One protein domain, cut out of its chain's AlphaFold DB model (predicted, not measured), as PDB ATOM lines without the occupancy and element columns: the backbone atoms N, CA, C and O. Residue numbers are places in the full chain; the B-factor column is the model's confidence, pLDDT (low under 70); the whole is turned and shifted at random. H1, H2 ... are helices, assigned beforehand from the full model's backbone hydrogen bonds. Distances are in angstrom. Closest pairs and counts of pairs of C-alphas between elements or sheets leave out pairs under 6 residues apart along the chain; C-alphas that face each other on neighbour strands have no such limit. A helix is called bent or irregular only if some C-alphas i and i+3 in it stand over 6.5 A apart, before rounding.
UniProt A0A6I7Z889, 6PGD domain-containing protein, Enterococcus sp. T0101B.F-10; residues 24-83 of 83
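AT A GLANCE: This is residues 24 to 83 of the 83 residues of the protein "6PGD domain-containing protein" of Enterococcus sp. T0101B.F-10 (UniProt A0A6I7Z889). Three helices make an open zigzag: H2 slants across the middle, H1 meets it on one side, and H3 reaches away from it on the other without touching either helix. After H3 the last stretch, residues 76 to 83, folds back beside that helix, while residues 37 to 42, around the turn from H1 to H2, stick out. The printed part has 60 residues with three named helices, in the order H1, H2, H3 along the chain, and no named strand; the class is all helix. The whole is only just extended, close to loose, with a radius of gyration of the C-alphas of 15.9 A, and the C-alphas span 42 by 24 by 15 A along their three main axes.

HOW THE PARTS SIT: H2, residues 44 to 57, touches H1, residues 27 to 39, with 6 pairs of C-alphas within 8 A. The closest C-alphas of the two are those of Thr 47 and Ala 33, 6.2 A apart. H2 touches H1 with residues 46 to 50 alone, and H1 touches H2 with residues 29 to 33 alone. H1 and H2 run opposite ways at a steep tilt of 46 degrees, with their centres 12.3 A apart. H3, residues 62 to 75, is apart from H2 and from H1. In H1 and H3 every backbone O i to N i+4 pair is within hydrogen-bond range; in H2 it is 8 of 10.

IN THESE COORDINATES: H2 has 14 residues, Pro 44 to Glu 57, and measures 20.2 A from first to last C-alpha; C-alpha 44 is at (-5.267, 20.996, -2.207). H2 is neither bent nor irregular, but only just: C-alphas 46 and 49 are 6.0 A apart. H1 has 13 residues, Gly 27 to Leu 39, and measures 18.3 A; it begins with C-alpha 27 at (-20.763, 18.995, -10.952). H3 has 14 residues, Ile 62 to Gly 75, and measures 19.3 A; it ends with C-alpha 75 at (-6.993, 46.340, 13.456).

THE WHOLE: The outline is elongated, and the two C-alphas farthest apart are those of Leu 39 and Glu 83, at 46.1 A. The first and last printed C-alphas, of Pro 24 and Glu 83, are 28.5 A apart, and Glu 83 is the chain's last residue. The printed part has no cut. The links from H1 to H2 and from H2 to H3 are tight, with 4 residues each. Residues 37 to 42, of which 37 to 39 belong to H1, stand free. The mean pLDDT of the printed part of this model is 87.7, and one printed residue, Glu 83, is under 70.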
ATOM      1  N   PRO A  24     -18.427  29.324 -14.356       77.75
ATOM      2  CA  PRO A  24     -19.352  28.260 -13.990       77.75
ATOM      3  C   PRO A  24     -18.613  27.044 -13.417       77.75
ATOM      4  O   PRO A  24     -17.634  26.533 -13.980       77.75
ATOM      5  N   SER A  25     -19.097  26.554 -12.280       75.69
ATOM      6  CA  SER A  25     -18.631  25.309 -11.676       75.69
ATOM      7  C   SER A  25     -19.264  24.076 -12.353       75.69
ATOM      8  O   SER A  25     -20.435  24.074 -12.727       75.69
ATOM      9  N   SER A  26     -18.484  23.001 -12.557       75.56
ATOM     10  CA  SER A  26     -19.024  21.714 -13.028       75.56
ATOM     11  C   SER A  26     -19.358  20.812 -11.839       75.56
ATOM     12  O   SER A  26     -18.667  20.837 -10.814       75.56
ATOM     13  N   GLY A  27     -20.379  19.962 -11.988       82.75
ATOM     14  CA  GLY A  27     -20.763  18.995 -10.952       82.75
ATOM     15  C   GLY A  27     -19.640  18.018 -10.577       82.75
ATOM     16  O   GLY A  27     -19.526  17.626  -9.420       82.75
ATOM     17  N   GLU A  28     -18.757  17.688 -11.523       86.94
ATOM     18  CA  GLU A  28     -17.621  16.780 -11.309       86.94
ATOM     19  C   GLU A  28     -16.590  17.340 -10.322       86.94
ATOM     20  O   GLU A  28     -16.041  16.596  -9.506       86.94
ATOM     21  N   GLY A  29     -16.347  18.657 -10.351       88.12
ATOM     22  CA  GLY A  29     -15.442  19.312  -9.406       88.12
ATOM     23  C   GLY A  29     -15.976  19.240  -7.978       88.12
ATOM     24  O   GLY A  29     -15.255  18.833  -7.067       88.12
ATOM     25  N   LYS A  30     -17.266  19.555  -7.795       89.25
ATOM     26  CA  LYS A  30     -17.955  19.430  -6.503       89.25
ATOM     27  C   LYS A  30     -17.925  17.992  -5.990       89.25
ATOM     28  O   LYS A  30     -17.506  17.772  -4.859       89.25
ATOM     29  N   TRP A  31     -18.291  17.032  -6.835       91.81
ATOM     30  CA  TRP A  31     -18.279  15.617  -6.472       91.81
ATOM     31  C   TRP A  31     -16.881  15.146  -6.051       91.81
ATOM     32  O   TRP A  31     -16.730  14.459  -5.045       91.81
ATOM     33  N   THR A  32     -15.838  15.592  -6.755       91.38
ATOM     34  CA  THR A  32     -14.448  15.295  -6.387       91.38
ATOM     35  C   THR A  32     -14.096  15.869  -5.011       91.38
ATOM     36  O   THR A  32     -13.477  15.183  -4.204       91.38
ATOM     37  N   ALA A  33     -14.497  17.107  -4.708       90.62
ATOM     38  CA  ALA A  33     -14.246  17.717  -3.401       90.62
ATOM     39  C   ALA A  33     -14.997  17.001  -2.261       90.62
ATOM     40  O   ALA A  33     -14.429  16.787  -1.189       90.62
ATOM     41  N   GLU A  34     -16.241  16.585  -2.498       92.50
ATOM     42  CA  GLU A  34     -17.023  15.776  -1.554       92.50
ATOM     43  C   GLU A  34     -16.347  14.422  -1.289       92.50
ATOM     44  O   GLU A  34     -16.221  13.995  -0.139       92.50
ATOM     45  N   GLU A  35     -15.834  13.778  -2.337       94.69
ATOM     46  CA  GLU A  35     -15.140  12.497  -2.240       94.69
ATOM     47  C   GLU A  35     -13.810  12.606  -1.481       94.69
ATOM     48  O   GLU A  35     -13.481  11.753  -0.656       94.69
ATOM     49  N   VAL A  36     -13.071  13.697  -1.683       95.06
ATOM     50  CA  VAL A  36     -11.840  14.008  -0.939       95.06
ATOM     51  C   VAL A  36     -12.106  14.100   0.565       95.06
ATOM     52  O   VAL A  36     -11.362  13.516   1.359       95.06
ATOM     53  N   LEU A  37     -13.192  14.772   0.964       93.62
ATOM     54  CA  LEU A  37     -13.621  14.849   2.363       93.62
ATOM     55  C   LEU A  37     -14.036  13.475   2.903       93.62
ATOM     56  O   LEU A  37     -13.642  13.107   4.012       93.62
ATOM     57  N   ARG A  38     -14.782  12.693   2.110       96.88
ATOM     58  CA  ARG A  38     -15.226  11.336   2.469       96.88
ATOM     59  C   ARG A  38     -14.050  10.394   2.726       96.88
ATOM     60  O   ARG A  38     -14.055   9.660   3.713       96.88
ATOM     61  N   LEU A  39     -13.045  10.431   1.854       96.81
ATOM     62  CA  LEU A  39     -11.849   9.589   1.926       96.81
ATOM     63  C   LEU A  39     -10.780  10.129   2.887       96.81
ATOM     64  O   LEU A  39      -9.819   9.420   3.177       96.81
ATOM     65  N   LYS A  40     -10.942  11.358   3.400       96.50
ATOM     66  CA  LYS A  40      -9.981  12.044   4.282       96.50
ATOM     67  C   LYS A  40      -8.579  12.146   3.669       96.50
ATOM     68  O   LYS A  40      -7.572  11.991   4.360       96.50
ATOM     69  N   VAL A  41      -8.516  12.404   2.366       95.69
ATOM     70  CA  VAL A  41      -7.259  12.553   1.616       95.69
ATOM     71  C   VAL A  41      -6.941  14.025   1.373       95.69
ATOM     72  O   VAL A  41      -7.830  14.868   1.324       95.69
ATOM     73  N   ASN A  42      -5.660  14.360   1.221       93.50
ATOM     74  CA  ASN A  42      -5.236  15.737   0.971       93.50
ATOM     75  C   ASN A  42      -5.126  16.005  -0.541       93.50
ATOM     76  O   ASN A  42      -4.242  15.451  -1.191       93.50
ATOM     77  N   VAL A  43      -5.998  16.859  -1.094       92.44
ATOM     78  CA  VAL A  43      -6.003  17.224  -2.531       92.44
ATOM     79  C   VAL A  43      -6.130  18.748  -2.723       92.44
ATOM     80  O   VAL A  43      -7.117  19.237  -3.270       92.44
ATOM     81  N   PRO A  44      -5.137  19.541  -2.287       88.62
ATOM     82  CA  PRO A  44      -5.267  20.996  -2.207       88.62
ATOM     83  C   PRO A  44      -5.270  21.672  -3.589       88.62
ATOM     84  O   PRO A  44      -5.941  22.677  -3.788       88.62
ATOM     85  N   ILE A  45      -4.568  21.099  -4.572       92.31
ATOM     86  CA  ILE A  45      -4.431  21.688  -5.915       92.31
ATOM     87  C   ILE A  45      -5.741  21.637  -6.713       92.31
ATOM     88  O   ILE A  45      -5.969  22.505  -7.547       92.31
ATOM     89  N   ILE A  46      -6.606  20.646  -6.474       85.44
ATOM     90  CA  ILE A  46      -7.889  20.518  -7.191       85.44
ATOM     91  C   ILE A  46      -9.005  21.256  -6.444       85.44
ATOM     92  O   ILE A  46      -9.903  21.815  -7.071       85.44
ATOM     93  N   THR A  47      -8.943  21.315  -5.113       88.38
ATOM     94  CA  THR A  47      -9.950  22.029  -4.320       88.38
ATOM     95  C   THR A  47      -9.823  23.544  -4.462       88.38
ATOM     96  O   THR A  47     -10.842  24.215  -4.596       88.38
ATOM     97  N   GLN A  48      -8.607  24.091  -4.523       91.44
ATOM     98  CA  GLN A  48      -8.370  25.529  -4.725       91.44
ATOM     99  C   GLN A  48      -9.090  26.136  -5.948       91.44
ATOM    100  O   GLN A  48      -9.842  27.096  -5.767       91.44
ATOM    101  N   PRO A  49      -8.933  25.616  -7.183       89.50
ATOM    102  CA  PRO A  49      -9.606  26.177  -8.351       89.50
ATOM    103  C   PRO A  49     -11.129  26.033  -8.283       89.50
ATOM    104  O   PRO A  49     -11.826  26.878  -8.830       89.50
ATOM    105  N   LEU A  50     -11.666  25.009  -7.605       90.12
ATOM    106  CA  LEU A  50     -13.107  24.900  -7.370       90.12
ATOM    107  C   LEU A  50     -13.606  26.001  -6.423       90.12
ATOM    108  O   LEU A  50     -14.607  26.645  -6.720       90.12
ATOM    109  N   MET A  51     -12.892  26.253  -5.322       90.50
ATOM    110  CA  MET A  51     -13.252  27.316  -4.375       90.50
ATOM    111  C   MET A  51     -13.198  28.701  -5.027       90.50
ATOM    112  O   MET A  51     -14.075  29.520  -4.780       90.50
ATOM    113  N   MET A  52     -12.231  28.945  -5.918       89.88
ATOM    114  CA  MET A  52     -12.163  30.190  -6.693       89.88
ATOM    115  C   MET A  52     -13.398  30.391  -7.586       89.88
ATOM    116  O   MET A  52     -13.872  31.514  -7.733       89.88
ATOM    117  N   ARG A  53     -13.951  29.316  -8.163       88.94
ATOM    118  CA  ARG A  53     -15.189  29.397  -8.958       88.94
ATOM    119  C   ARG A  53     -16.390  29.758  -8.095       88.94
ATOM    120  O   ARG A  53     -17.128  30.661  -8.455       88.94
ATOM    121  N   PHE A  54     -16.540  29.133  -6.929       88.94
ATOM    122  CA  PHE A  54     -17.608  29.505  -5.995       88.94
ATOM    123  C   PHE A  54     -17.474  30.949  -5.507       88.94
ATOM    124  O   PHE A  54     -18.470  31.654  -5.413       88.94
ATOM    125  N   ALA A  55     -16.247  31.416  -5.258       88.56
ATOM    126  CA  ALA A  55     -16.012  32.817  -4.924       88.56
ATOM    127  C   ALA A  55     -16.412  33.758  -6.073       88.56
ATOM    128  O   ALA A  55     -16.920  34.842  -5.821       88.56
ATOM    129  N   SER A  56     -16.197  33.355  -7.324       89.62
ATOM    130  CA  SER A  56     -16.604  34.098  -8.524       89.62
ATOM    131  C   SER A  56     -18.131  34.129  -8.725       89.62
ATOM    132  O   SER A  56     -18.652  35.109  -9.250       89.62
ATOM    133  N   GLU A  57     -18.856  33.107  -8.260       88.50
ATOM    134  CA  GLU A  57     -20.328  33.065  -8.263       88.50
ATOM    135  C   GLU A  57     -20.963  33.893  -7.120       88.50
ATOM    136  O   GLU A  57     -22.127  34.283  -7.222       88.50
ATOM    137  N   ASP A  58     -20.229  34.183  -6.037       87.06
ATOM    138  CA  ASP A  58     -20.681  35.087  -4.970       87.06
ATOM    139  C   ASP A  58     -20.586  36.544  -5.448       87.06
ATOM    140  O   ASP A  58     -19.515  37.148  -5.420       87.06
ATOM    141  N   CYS A  59     -21.699  37.112  -5.909       82.50
ATOM    142  CA  CYS A  59     -21.756  38.510  -6.347       82.50
ATOM    143  C   CYS A  59     -21.895  39.504  -5.180       82.50
ATOM    144  O   CYS A  59     -21.491  40.657  -5.308       82.50
ATOM    145  N   ASP A  60     -22.464  39.083  -4.046       86.75
ATOM    146  CA  ASP A  60     -22.759  39.989  -2.929       86.75
ATOM    147  C   ASP A  60     -21.558  40.182  -1.997       86.75
ATOM    148  O   ASP A  60     -21.494  41.184  -1.265       86.75
ATOM    149  N   LYS A  61     -20.602  39.242  -2.025       87.88
ATOM    150  CA  LYS A  61     -19.328  39.292  -1.290       87.88
ATOM    151  C   LYS A  61     -19.511  39.501   0.211       87.88
ATOM    152  O   LYS A  61     -18.714  40.167   0.873       87.88
ATOM    153  N   ILE A  62     -20.582  38.944   0.781       86.06
ATOM    154  CA  ILE A  62     -20.997  39.206   2.172       86.06
ATOM    155  C   ILE A  62     -19.901  38.798   3.160       86.06
ATOM    156  O   ILE A  62     -19.587  39.545   4.088       86.06
ATOM    157  N   SER A  63     -19.290  37.632   2.944       87.31
ATOM    158  CA  SER A  63     -18.215  37.126   3.804       87.31
ATOM    159  C   SER A  63     -16.997  38.050   3.786       87.31
ATOM    160  O   SER A  63     -16.406  38.324   4.827       87.31
ATOM    161  N   GLU A  64     -16.647  38.577   2.616       89.75
ATOM    162  CA  GLU A  64     -15.503  39.472   2.429       89.75
ATOM    163  C   GLU A  64     -15.770  40.845   3.063       89.75
ATOM    164  O   GLU A  64     -14.919  41.363   3.790       89.75
ATOM    165  N   LYS A  65     -16.985  41.387   2.898       89.94
ATOM    166  CA  LYS A  65     -17.446  42.612   3.576       89.94
ATOM    167  C   LYS A  65     -17.398  42.467   5.098       89.94
ATOM    168  O   LYS A  65     -16.932  43.370   5.792       89.94
ATOM    169  N   LEU A  66     -17.829  41.320   5.626       90.56
ATOM    170  CA  LEU A  66     -17.763  41.037   7.059       90.56
ATOM    171  C   LEU A  66     -16.313  40.958   7.552       90.56
ATOM    172  O   LEU A  66     -15.988  41.544   8.584       90.56
ATOM    173  N   VAL A  67     -15.428  40.282   6.814       90.31
ATOM    174  CA  VAL A  67     -13.995  40.221   7.143       90.31
ATOM    175  C   VAL A  67     -13.368  41.617   7.128       90.31
ATOM    176  O   VAL A  67     -12.629  41.947   8.054       90.31
ATOM    177  N   ALA A  68     -13.693  42.463   6.146       91.12
ATOM    178  CA  ALA A  68     -13.213  43.844   6.083       91.12
ATOM    179  C   ALA A  68     -13.669  44.669   7.299       91.12
ATOM    180  O   ALA A  68     -12.865  45.380   7.905       91.12
ATOM    181  N   LEU A  69     -14.933  44.522   7.704       91.44
ATOM    182  CA  LEU A  69     -15.486  45.184   8.883       91.44
ATOM    183  C   LEU A  69     -14.809  44.708  10.177       91.44
ATOM    184  O   LEU A  69     -14.379  45.527  10.986       91.44
ATOM    185  N   LEU A  70     -14.647  43.396  10.366       91.75
ATOM    186  CA  LEU A  70     -13.951  42.841  11.533       91.75
ATOM    187  C   LEU A  70     -12.485  43.284  11.578       91.75
ATOM    188  O   LEU A  70     -11.992  43.683  12.632       91.75
ATOM    189  N   HIS A  71     -11.791  43.265  10.439       87.19
ATOM    190  CA  HIS A  71     -10.407  43.719  10.348       87.19
ATOM    191  C   HIS A  71     -10.284  45.217  10.656       87.19
ATOM    192  O   HIS A  71      -9.322  45.635  11.299       87.19
ATOM    193  N   SER A  72     -11.285  46.011  10.274       89.12
ATOM    194  CA  SER A  72     -11.375  47.421  10.646       89.12
ATOM    195  C   SER A  72     -11.586  47.618  12.147       89.12
ATOM    196  O   SER A  72     -10.855  48.382  12.777       89.12
ATOM    197  N   HIS A  73     -12.522  46.881  12.747       88.00
ATOM    198  CA  HIS A  73     -12.826  46.981  14.173       88.00
ATOM    199  C   HIS A  73     -11.674  46.527  15.074       88.00
ATOM    200  O   HIS A  73     -11.420  47.164  16.092       88.00
ATOM    201  N   PHE A  74     -10.978  45.445  14.718       89.88
ATOM    202  CA  PHE A  74      -9.890  44.911  15.544       89.88
ATOM    203  C   PHE A  74      -8.521  45.499  15.203       89.88
ATOM    204  O   PHE A  74      -7.678  45.629  16.088       89.88
ATOM    205  N   GLY A  75      -8.282  45.842  13.937       82.94
ATOM    206  CA  GLY A  75      -6.993  46.340  13.456       82.94
ATOM    207  C   GLY A  75      -6.894  47.862  13.362       82.94
ATOM    208  O   GLY A  75      -5.803  48.372  13.129       82.94
ATOM    209  N   GLY A  76      -8.004  48.597  13.504       81.19
ATOM    210  CA  GLY A  76      -8.042  50.059  13.371       81.19
ATOM    211  C   GLY A  76      -7.875  50.579  11.935       81.19
ATOM    212  O   GLY A  76      -7.779  51.787  11.732       81.19
ATOM    213  N   ASN A  77      -7.843  49.693  10.935       82.81
ATOM    214  CA  ASN A  77      -7.720  50.054   9.522       82.81
ATOM    215  C   ASN A  77      -9.070  50.517   8.960       82.81
ATOM    216  O   ASN A  77     -10.102  49.931   9.275       82.81
ATOM    217  N   ALA A  78      -9.097  51.532   8.097       81.38
ATOM    218  CA  ALA A  78     -10.335  51.928   7.425       81.38
ATOM    219  C   ALA A  78     -10.748  50.881   6.372       81.38
ATOM    220  O   ALA A  78      -9.892  50.309   5.697       81.38
ATOM    221  N   PHE A  79     -12.053  50.652   6.213       84.12
ATOM    222  CA  PHE A  79     -12.612  49.888   5.092       84.12
ATOM    223  C   PHE A  79     -13.209  50.840   4.048       84.12
ATOM    224  O   PHE A  79     -13.648  51.943   4.383       84.12
ATOM    225  N   VAL A  80     -13.218  50.415   2.783       85.00
ATOM    226  CA  VAL A  80     -13.815  51.170   1.672       85.00
ATOM    227  C   VAL A  80     -15.315  50.884   1.626       85.00
ATOM    228  O   VAL A  80     -15.737  49.747   1.834       85.00
ATOM    229  N   LYS A  81     -16.120  51.922   1.397       81.69
ATOM    230  CA  LYS A  81     -17.558  51.802   1.152       81.69
ATOM    231  C   LYS A  81     -17.787  51.941  -0.346       81.69
ATOM    232  O   LYS A  81     -17.242  52.872  -0.932       81.69
ATOM    233  N   ASP A  82     -18.579  51.046  -0.919       73.69
ATOM    234  CA  ASP A  82     -19.142  51.274  -2.247       73.69
ATOM    235  C   ASP A  82     -20.200  52.383  -2.120       73.69
ATOM    236  O   ASP A  82     -21.013  52.349  -1.189       73.69
ATOM    237  N   GLU A  83     -20.114  53.401  -2.981       55.22
ATOM    238  CA  GLU A  83     -21.077  54.513  -3.067       55.22
ATOM    239  C   GLU A  83     -22.387  54.095  -3.746       55.22
ATOM    240  O   GLU A  83     -22.333  53.340  -4.744       55.22
TER     241      GLU A  83